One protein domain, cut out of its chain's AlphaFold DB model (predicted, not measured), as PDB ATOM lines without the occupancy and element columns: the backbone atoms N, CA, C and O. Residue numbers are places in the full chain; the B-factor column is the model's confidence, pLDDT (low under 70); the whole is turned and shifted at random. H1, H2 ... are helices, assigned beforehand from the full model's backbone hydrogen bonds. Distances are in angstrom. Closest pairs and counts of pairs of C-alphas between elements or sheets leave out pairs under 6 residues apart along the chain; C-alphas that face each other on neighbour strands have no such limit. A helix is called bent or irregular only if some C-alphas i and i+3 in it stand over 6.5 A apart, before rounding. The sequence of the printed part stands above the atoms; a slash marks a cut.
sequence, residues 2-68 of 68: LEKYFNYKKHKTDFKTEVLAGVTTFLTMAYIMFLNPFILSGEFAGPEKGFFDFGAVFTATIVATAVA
ATOM      1  N   LEU A   2     -39.539  67.708 -36.002       67.75
ATOM      2  CA  LEU A   2     -40.360  66.814 -35.163       67.75
ATOM      3  C   LEU A   2     -41.858  67.181 -35.118       67.75
ATOM      4  O   LEU A   2     -42.701  66.308 -35.286       67.75
ATOM      5  N   GLU A   3     -42.206  68.470 -35.023       66.81
ATOM      6  CA  GLU A   3     -43.611  68.926 -35.054       66.81
ATOM      7  C   GLU A   3     -44.339  68.551 -36.362       66.81
ATOM      8  O   GLU A   3     -45.540  68.310 -36.341       66.81
ATOM      9  N   LYS A   4     -43.619  68.434 -37.491       69.25
ATOM     10  CA  LYS A   4     -44.187  68.076 -38.804       69.25
ATOM     11  C   LYS A   4     -44.391  66.561 -38.967       69.25
ATOM     12  O   LYS A   4     -45.271  66.156 -39.716       69.25
ATOM     13  N   TYR A   5     -43.594  65.750 -38.263       71.44
ATOM     14  CA  TYR A   5     -43.712  64.286 -38.237       71.44
ATOM     15  C   TYR A   5     -44.782  63.809 -37.247       71.44
ATOM     16  O   TYR A   5     -45.592  62.958 -37.592       71.44
ATOM     17  N   PHE A   6     -44.824  64.390 -36.046       73.75
ATOM     18  CA  PHE A   6     -45.711  63.940 -34.966       73.75
ATOM     19  C   PHE A   6     -46.969  64.804 -34.781       73.75
ATOM     20  O   PHE A   6     -47.894  64.410 -34.077       73.75
ATOM     21  N   ASN A   7     -47.048  65.980 -35.422       73.69
ATOM     22  CA  ASN A   7     -48.215  66.869 -35.370       73.69
ATOM     23  C   ASN A   7     -48.738  67.111 -33.939       73.69
ATOM     24  O   ASN A   7     -49.942  67.028 -33.686       73.69
ATOM     25  N   TYR A   8     -47.841  67.426 -32.998       71.56
ATOM     26  CA  TYR A   8     -48.153  67.539 -31.564       71.56
ATOM     27  C   TYR A   8     -49.346  68.467 -31.267       71.56
ATOM     28  O   TYR A   8     -50.218  68.137 -30.467       71.56
ATOM     29  N   LYS A   9     -49.470  69.584 -32.003       67.06
ATOM     30  CA  LYS A   9     -50.601  70.525 -31.883       67.06
ATOM     31  C   LYS A   9     -51.957  69.926 -32.257       67.06
ATOM     32  O   LYS A   9     -52.967  70.308 -31.677       67.06
ATOM     33  N   LYS A  10     -51.995  68.996 -33.215       72.81
ATOM     34  CA  LYS A  10     -53.232  68.322 -33.649       72.81
ATOM     35  C   LYS A  10     -53.720  67.328 -32.593       72.81
ATOM     36  O   LYS A  10     -54.920  67.178 -32.401       72.81
ATOM     37  N   HIS A  11     -52.774  66.725 -31.879       76.69
ATOM     38  CA  HIS A  11     -53.004  65.789 -30.783       76.69
ATOM     39  C   HIS A  11     -53.063  66.480 -29.403       76.69
ATOM     40  O   HIS A  11     -53.232  65.807 -28.394       76.69
ATOM     41  N   LYS A  12     -52.955  67.822 -29.351       78.75
ATOM     42  CA  LYS A  12     -52.934  68.638 -28.119       78.75
ATOM     43  C   LYS A  12     -51.905  68.164 -27.074       78.75
ATOM     44  O   LYS A  12     -52.157  68.244 -25.878       78.75
ATOM     45  N   THR A  13     -50.758  67.685 -27.536       80.12
ATOM     46  CA  THR A  13     -49.652  67.150 -26.724       80.12
ATOM     47  C   THR A  13     -48.397  67.998 -26.956       80.12
ATOM     48  O   THR A  13     -48.351  68.846 -27.855       80.12
ATOM     49  N   ASP A  14     -47.391  67.816 -26.111       83.38
ATOM     50  CA  ASP A  14     -46.109  68.502 -26.165       83.38
ATOM     51  C   ASP A  14     -44.955  67.490 -26.162       83.38
ATOM     52  O   ASP A  14     -45.100  66.330 -25.777       83.38
ATOM     53  N   PHE A  15     -43.776  67.937 -26.594       83.50
ATOM     54  CA  PHE A  15     -42.604  67.071 -26.722       83.50
ATOM     55  C   PHE A  15     -42.199  66.396 -25.400       83.50
ATOM     56  O   PHE A  15     -41.727  65.262 -25.424       83.50
ATOM     57  N   LYS A  16     -42.384  67.056 -24.246       85.31
ATOM     58  CA  LYS A  16     -42.041  66.456 -22.947       85.31
ATOM     59  C   LYS A  16     -43.006  65.325 -22.611       85.31
ATOM     60  O   LYS A  16     -42.555  64.273 -22.169       85.31
ATOM     61  N   THR A  17     -44.297  65.536 -22.855       86.25
ATOM     62  CA  THR A  17     -45.340  64.525 -22.666       86.25
ATOM     63  C   THR A  17     -45.084  63.291 -23.530       86.25
ATOM     64  O   THR A  17     -45.100  62.181 -23.008       86.25
ATOM     65  N   GLU A  18     -44.757  63.459 -24.813       86.38
ATOM     66  CA  GLU A  18     -44.479  62.331 -25.721       86.38
ATOM     67  C   GLU A  18     -43.230  61.543 -25.331       86.38
ATOM     68  O   GLU A  18     -43.231  60.315 -25.357       86.38
ATOM     69  N   VAL A  19     -42.159  62.233 -24.932       89.94
ATOM     70  CA  VAL A  19     -40.940  61.562 -24.462       89.94
ATOM     71  C   VAL A  19     -41.224  60.783 -23.182       89.94
ATOM     72  O   VAL A  19     -40.806  59.634 -23.067       89.94
ATOM     73  N   LEU A  20     -41.958  61.367 -22.233       92.44
ATOM     74  CA  LEU A  20     -42.311  60.687 -20.990       92.44
ATOM     75  C   LEU A  20     -43.230  59.484 -21.240       92.44
ATOM     76  O   LEU A  20     -43.016  58.423 -20.654       92.44
ATOM     77  N   ALA A  21     -44.214  59.629 -22.129       89.12
ATOM     78  CA  ALA A  21     -45.090  58.542 -22.546       89.12
ATOM     79  C   ALA A  21     -44.284  57.413 -23.204       89.12
ATOM     80  O   ALA A  21     -44.381  56.268 -22.774       89.12
ATOM     81  N   GLY A  22     -43.406  57.744 -24.155       89.50
ATOM     82  CA  GLY A  22     -42.531  56.778 -24.817       89.50
ATOM     83  C   GLY A  22     -41.601  56.049 -23.846       89.50
ATOM     84  O   GLY A  22     -41.495  54.827 -23.906       89.50
ATOM     85  N   VAL A  23     -40.977  56.767 -22.905       94.31
ATOM     86  CA  VAL A  23     -40.137  56.161 -21.856       94.31
ATOM     87  C   VAL A  23     -40.964  55.243 -20.956       94.31
ATOM     88  O   VAL A  23     -40.520  54.145 -20.638       94.31
ATOM     89  N   THR A  24     -42.174  55.649 -20.574       92.75
ATOM     90  CA  THR A  24     -43.059  54.835 -19.727       92.75
ATOM     91  C   THR A  24     -43.477  53.546 -20.434       92.75
ATOM     92  O   THR A  24     -43.395  52.465 -19.847       92.75
ATOM     93  N   THR A  25     -43.859  53.625 -21.712       90.69
ATOM     94  CA  THR A  25     -44.178  52.452 -22.537       90.69
ATOM     95  C   THR A  25     -42.961  51.544 -22.701       90.69
ATOM     96  O   THR A  25     -43.066  50.339 -22.483       90.69
ATOM     97  N   PHE A  26     -41.789  52.113 -22.996       91.00
ATOM     98  CA  PHE A  26     -40.543  51.359 -23.126       91.00
ATOM     99  C   PHE A  26     -40.184  50.610 -21.838       91.00
ATOM    100  O   PHE A  26     -39.893  49.417 -21.877       91.00
ATOM    101  N   LEU A  27     -40.259  51.281 -20.683       92.38
ATOM    102  CA  LEU A  27     -39.993  50.661 -19.383       92.38
ATOM    103  C   LEU A  27     -41.002  49.558 -19.057       92.38
ATOM    104  O   LEU A  27     -40.619  48.532 -18.500       92.38
ATOM    105  N   THR A  28     -42.269  49.735 -19.435       91.19
ATOM    106  CA  THR A  28     -43.309  48.717 -19.238       91.19
ATOM    107  C   THR A  28     -43.009  47.462 -20.061       91.19
ATOM    108  O   THR A  28     -43.038  46.357 -19.523       91.19
ATOM    109  N   MET A  29     -42.649  47.609 -21.341       90.00
ATOM    110  CA  MET A  29     -42.265  46.475 -22.191       90.00
ATOM    111  C   MET A  29     -40.967  45.811 -21.716       90.00
ATOM    112  O   MET A  29     -40.895  44.585 -21.659       90.00
ATOM    113  N   ALA A  30     -39.967  46.602 -21.316       89.00
ATOM    114  CA  ALA A  30     -38.718  46.090 -20.756       89.00
ATOM    115  C   ALA A  30     -38.965  45.287 -19.472       89.00
ATOM    116  O   ALA A  30     -38.382  44.225 -19.282       89.00
ATOM    117  N   TYR A  31     -39.873  45.747 -18.610       89.38
ATOM    118  CA  TYR A  31     -40.272  45.000 -17.425       89.38
ATOM    119  C   TYR A  31     -40.932  43.663 -17.789       89.38
ATOM    120  O   TYR A  31     -40.518  42.629 -17.269       89.38
ATOM    121  N   ILE A  32     -41.892  43.652 -18.725       87.50
ATOM    122  CA  ILE A  32     -42.564  42.422 -19.191       87.50
ATOM    123  C   ILE A  32     -41.557  41.426 -19.785       87.50
ATOM    124  O   ILE A  32     -41.656  40.227 -19.516       87.50
ATOM    125  N   MET A  33     -40.575  41.921 -20.546       84.62
ATOM    126  CA  MET A  33     -39.531  41.112 -21.183       84.62
ATOM    127  C   MET A  33     -38.759  40.246 -20.182       84.62
ATOM    128  O   MET A  33     -38.432  39.111 -20.509       84.62
ATOM    129  N   PHE A  34     -38.489  40.747 -18.974       82.81
ATOM    130  CA  PHE A  34     -37.783  39.986 -17.937       82.81
ATOM    131  C   PHE A  34     -38.732  39.282 -16.969       82.81
ATOM    132  O   PHE A  34     -38.491  38.135 -16.600       82.81
ATOM    133  N   LEU A  35     -39.827  39.936 -16.578       85.56
ATOM    134  CA  LEU A  35     -40.754  39.409 -15.582       85.56
ATOM    135  C   LEU A  35     -41.390  38.086 -16.025       85.56
ATOM    136  O   LEU A  35     -41.412  37.132 -15.251       85.56
ATOM    137  N   ASN A  36     -41.895  38.012 -17.261       84.00
ATOM    138  CA  ASN A  36     -42.587  36.816 -17.747       84.00
ATOM    139  C   ASN A  36     -41.668  35.578 -17.751       84.00
ATOM    140  O   ASN A  36     -42.074  34.552 -17.207       84.00
ATOM    141  N   PRO A  37     -40.428  35.644 -18.273       79.06
ATOM    142  CA  PRO A  37     -39.470  34.546 -18.197       79.06
ATOM    143  C   PRO A  37     -39.179  34.095 -16.773       79.06
ATOM    144  O   PRO A  37     -39.214  32.896 -16.532       79.06
ATOM    145  N   PHE A  38     -38.979  35.021 -15.827       80.56
ATOM    146  CA  PHE A  38     -38.759  34.671 -14.419       80.56
ATOM    147  C   PHE A  38     -39.970  33.984 -13.766       80.56
ATOM    148  O   PHE A  38     -39.814  33.103 -12.918       80.56
ATOM    149  N   ILE A  39     -41.191  34.374 -14.146       80.62
ATOM    150  CA  ILE A  39     -42.418  33.729 -13.666       80.62
ATOM    151  C   ILE A  39     -42.555  32.323 -14.270       80.62
ATOM    152  O   ILE A  39     -42.837  31.371 -13.544       80.62
ATOM    153  N   LEU A  40     -42.353  32.172 -15.586       74.62
ATOM    154  CA  LEU A  40     -42.542  30.896 -16.289       74.62
ATOM    155  C   LEU A  40     -41.421  29.876 -16.037       74.62
ATOM    156  O   LEU A  40     -41.692  28.672 -16.027       74.62
ATOM    157  N   SER A  41     -40.184  30.334 -15.826       70.62
ATOM    158  CA  SER A  41     -39.039  29.472 -15.498       70.62
ATOM    159  C   SER A  41     -39.106  28.897 -14.086       70.62
ATOM    160  O   SER A  41     -38.311  28.026 -13.742       70.62
ATOM    161  N   GLY A  42     -40.058  29.353 -13.265       66.56
ATOM    162  CA  GLY A  42     -40.229  28.885 -11.895       66.56
ATOM    163  C   GLY A  42     -39.219  29.470 -10.908       66.56
ATOM    164  O   GLY A  42     -39.164  29.011  -9.770       66.56
ATOM    165  N   GLU A  43     -38.464  30.505 -11.288       65.25
ATOM    166  CA  GLU A  43     -37.450  31.130 -10.425       65.25
ATOM    167  C   GLU A  43     -38.066  31.756  -9.159       65.25
ATOM    168  O   GLU A  43     -37.443  31.777  -8.099       65.25
ATOM    169  N   PHE A  44     -39.342  32.156  -9.229       60.28
ATOM    170  CA  PHE A  44     -40.135  32.608  -8.078       60.28
ATOM    171  C   PHE A  44     -40.944  31.500  -7.371       60.28
ATOM    172  O   PHE A  44     -41.485  31.749  -6.295       60.28
ATOM    173  N   ALA A  45     -41.064  30.297  -7.948       56.06
ATOM    174  CA  ALA A  45     -41.986  29.244  -7.490       56.06
ATOM    175  C   ALA A  45     -41.322  28.123  -6.659       56.06
ATOM    176  O   ALA A  45     -42.012  27.236  -6.157       56.06
ATOM    177  N   GLY A  46     -40.002  28.179  -6.463       54.22
ATOM    178  CA  GLY A  46     -39.256  27.177  -5.707       54.22
ATOM    179  C   GLY A  46     -38.862  25.939  -6.534       54.22
ATOM    180  O   GLY A  46     -39.351  25.741  -7.646       54.22
ATOM    181  N   PRO A  47     -37.957  25.103  -5.990       52.22
ATOM    182  CA  PRO A  47     -37.070  24.180  -6.717       52.22
ATOM    183  C   PRO A  47     -37.735  23.041  -7.507       52.22
ATOM    184  O   PRO A  47     -37.023  22.238  -8.101       52.22
ATOM    185  N   GLU A  48     -39.065  22.945  -7.539       56.56
ATOM    186  CA  GLU A  48     -39.747  21.796  -8.141       56.56
ATOM    187  C   GLU A  48     -40.511  22.067  -9.439       56.56
ATOM    188  O   GLU A  48     -40.862  21.095 -10.103       56.56
ATOM    189  N   LYS A  49     -40.778  23.311  -9.866       55.16
ATOM    190  CA  LYS A  49     -41.555  23.532 -11.108       55.16
ATOM    191  C   LYS A  49     -41.163  24.794 -11.872       55.16
ATOM    192  O   LYS A  49     -41.896  25.781 -11.876       55.16
ATOM    193  N   GLY A  50     -40.066  24.715 -12.617       56.91
ATOM    194  CA  GLY A  50     -39.994  25.435 -13.887       56.91
ATOM    195  C   GLY A  50     -40.880  24.709 -14.892       56.91
ATOM    196  O   GLY A  50     -40.607  23.558 -15.226       56.91
ATOM    197  N   PHE A  51     -41.976  25.331 -15.332       60.22
ATOM    198  CA  PHE A  51     -42.850  24.721 -16.343       60.22
ATOM    199  C   PHE A  51     -42.138  24.618 -17.703       60.22
ATOM    200  O   PHE A  51     -42.457  23.734 -18.495       60.22
ATOM    201  N   PHE A  52     -41.173  25.511 -17.958       66.94
ATOM    202  CA  PHE A  52     -40.445  25.641 -19.218       66.94
ATOM    203  C   PHE A  52     -38.996  26.105 -18.990       66.94
ATOM    204  O   PHE A  52     -38.695  26.762 -17.994       66.94
ATOM    205  N   ASP A  53     -38.105  25.789 -19.934       80.44
ATOM    206  CA  ASP A  53     -36.714  26.262 -19.947       80.44
ATOM    207  C   ASP A  53     -36.638  27.798 -20.043       80.44
ATOM    208  O   ASP A  53     -37.307  28.394 -20.894       80.44
ATOM    209  N   PHE A  54     -35.807  28.435 -19.202       78.62
ATOM    210  CA  PHE A  54     -35.677  29.898 -19.132       78.62
ATOM    211  C   PHE A  54     -35.296  30.515 -20.484       78.62
ATOM    212  O   PHE A  54     -35.878  31.522 -20.881       78.62
ATOM    213  N   GLY A  55     -34.363  29.908 -21.223       80.00
ATOM    214  CA  GLY A  55     -33.919  30.424 -22.519       80.00
ATOM    215  C   GLY A  55     -35.028  30.383 -23.573       80.00
ATOM    216  O   GLY A  55     -35.201  31.338 -24.339       80.00
ATOM    217  N   ALA A  56     -35.826  29.313 -23.574       82.94
ATOM    218  CA  ALA A  56     -36.975  29.176 -24.463       82.94
ATOM    219  C   ALA A  56     -38.063  30.227 -24.173       82.94
ATOM    220  O   ALA A  56     -38.513  30.916 -25.093       82.94
ATOM    221  N   VAL A  57     -38.454  30.405 -22.903       83.88
ATOM    222  CA  VAL A  57     -39.481  31.401 -22.534       83.88
ATOM    223  C   VAL A  57     -38.984  32.834 -22.658       83.88
ATOM    224  O   VAL A  57     -39.765  33.712 -23.023       83.88
ATOM    225  N   PHE A  58     -37.693  33.080 -22.431       84.69
ATOM    226  CA  PHE A  58     -37.067  34.380 -22.657       84.69
ATOM    227  C   PHE A  58     -37.144  34.778 -24.130       84.69
ATOM    228  O   PHE A  58     -37.653  35.849 -24.458       84.69
ATOM    229  N   THR A  59     -36.753  33.876 -25.029       88.00
ATOM    230  CA  THR A  59     -36.820  34.120 -26.476       88.00
ATOM    231  C   THR A  59     -38.260  34.345 -26.943       88.00
ATOM    232  O   THR A  59     -38.534  35.301 -27.668       88.00
ATOM    233  N   ALA A  60     -39.203  33.510 -26.492       86.38
ATOM    234  CA  ALA A  60     -40.620  33.664 -26.825       86.38
ATOM    235  C   ALA A  60     -41.198  34.994 -26.312       86.38
ATOM    236  O   ALA A  60     -41.948  35.660 -27.027       86.38
ATOM    237  N   THR A  61     -40.813  35.411 -25.103       86.62
ATOM    238  CA  THR A  61     -41.255  36.685 -24.527       86.62
ATOM    239  C   THR A  61     -40.678  37.865 -25.297       86.62
ATOM    240  O   THR A  61     -41.428  38.788 -25.591       86.62
ATOM    241  N   ILE A  62     -39.399  37.829 -25.699       87.62
ATOM    242  CA  ILE A  62     -38.809  38.880 -26.543       87.62
ATOM    243  C   ILE A  62     -39.637  39.059 -27.814       87.62
ATOM    244  O   ILE A  62     -40.049  40.176 -28.118       87.62
ATOM    245  N   VAL A  63     -39.936  37.964 -28.520       88.75
ATOM    246  CA  VAL A  63     -40.744  38.013 -29.747       88.75
ATOM    247  C   VAL A  63     -42.136  38.581 -29.465       88.75
ATOM    248  O   VAL A  63     -42.594  39.444 -30.208       88.75
ATOM    249  N   ALA A  64     -42.789  38.168 -28.376       86.88
ATOM    250  CA  ALA A  64     -44.097  38.692 -27.994       86.88
ATOM    251  C   ALA A  64     -44.057  40.198 -27.675       86.88
ATOM    252  O   ALA A  64     -44.891  40.951 -28.167       86.88
ATOM    253  N   THR A  65     -43.066  40.650 -26.901       86.31
ATOM    254  CA  THR A  65     -42.900  42.067 -26.530       86.31
ATOM    255  C   THR A  65     -42.475  42.955 -27.691       86.31
ATOM    256  O   THR A  65     -42.769  44.139 -27.670       86.31
ATOM    257  N   ALA A  66     -41.803  42.407 -28.705       84.56
ATOM    258  CA  ALA A  66     -41.438  43.156 -29.904       84.56
ATOM    259  C   ALA A  66     -42.633  43.396 -30.845       84.56
ATOM    260  O   ALA A  66     -42.572  44.287 -31.690       84.56
ATOM    261  N   VAL A  67     -43.685  42.578 -30.734       81.56
ATOM    262  CA  VAL A  67     -44.905  42.671 -31.555       81.56
ATOM    263  C   VAL A  67     -46.018  43.460 -30.855       81.56
ATOM    264  O   VAL A  67     -46.854  44.048 -31.542       81.56
ATOM    265  N   ALA A  68     -46.050  43.440 -29.521       67.81
ATOM    266  CA  ALA A  68     -47.014  44.169 -28.691       67.81
ATOM    267  C   ALA A  68     -46.756  45.683 -28.679       67.81
ATOM    268  O   ALA A  68     -47.751  46.435 -28.563       67.81
TER     269      ALA A  68
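Overview. This is residues 2 to 68 of the 68 residues of an uncharacterized protein of Pelagibacteraceae bacterium BACL20 MAG-120920-bin64 (UniProt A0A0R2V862). Look for a long helical hairpin: the long helix H2 runs along most of the rod, and H3 folds back beside the part of H2 near its last residue. At the opposite end the short H1 sits away from both other helices, and the chain turns from it into H2 through a short link. The printed part has 67 residues with three named helices, H1, H2 and H3 in that order along the chain, and no named strand; the class is all helix. The whole is extended, with a radius of gyration of the C-alphas of 17.7 A, and it spans 55 by 18 by 13 A.

Arrangement. Start at H1, residues 2 to 6; it touches no helix. It is apart from H2, residues 15 to 40, although the two follow each other in the chain, and apart from H3, residues 54 to 67. Go on to residues 19 to 27, which belong to H2, and you will find that they stand free. Beyond them H2 touches H3, with residues 29 to 40 of H2 alone. Their closest C-alphas are those of Pro 37 and Phe 58, 5.1 A apart. The two helices form a hairpin, with a shallow tilt of 29 degrees, opposite ways. In the backbone, every O i to N i+4 pair is within hydrogen-bond range in H1 and H3, and 21 of 22 are in H2.

Along the chain. Find C-alpha 2 at (-40.360, 66.814, -35.163), where H1 begins; it ends at residue 6. Next find C-alpha 15 at (-42.604, 67.071, -26.722); from there H2 runs 37.6 A from first to last C-alpha, to Leu 40 at (-42.542, 30.896, -16.289). H2 is neither bent nor irregular, but only just: C-alphas 33 and 36 are 6.3 A apart. H3 begins at Phe 54, and its y values rise from 29.898 there to 42.671 at Val 67, while those of H2 fall along its length. From first to last C-alpha H3 measures 20.1 A, and it ends with C-alpha 67 at (-44.905, 42.671, -31.555).

Size, cuts and confidence. Look at Lys 4 and Glu 48 for the two C-alphas farthest apart, 55.7 A. The printed part has no cut and ends at residue 68, the chain's last residue. The link from H1 to H2 is short, with 8 residues; the link from H2 to H3, residues 41 to 53, is long, with 13 residues and no named element. In the B-factor column the mean pLDDT of the printed part is 78.7, and it is under 70 at residues 2 to 4, residue 9, residues 42 to 52 and residue 68.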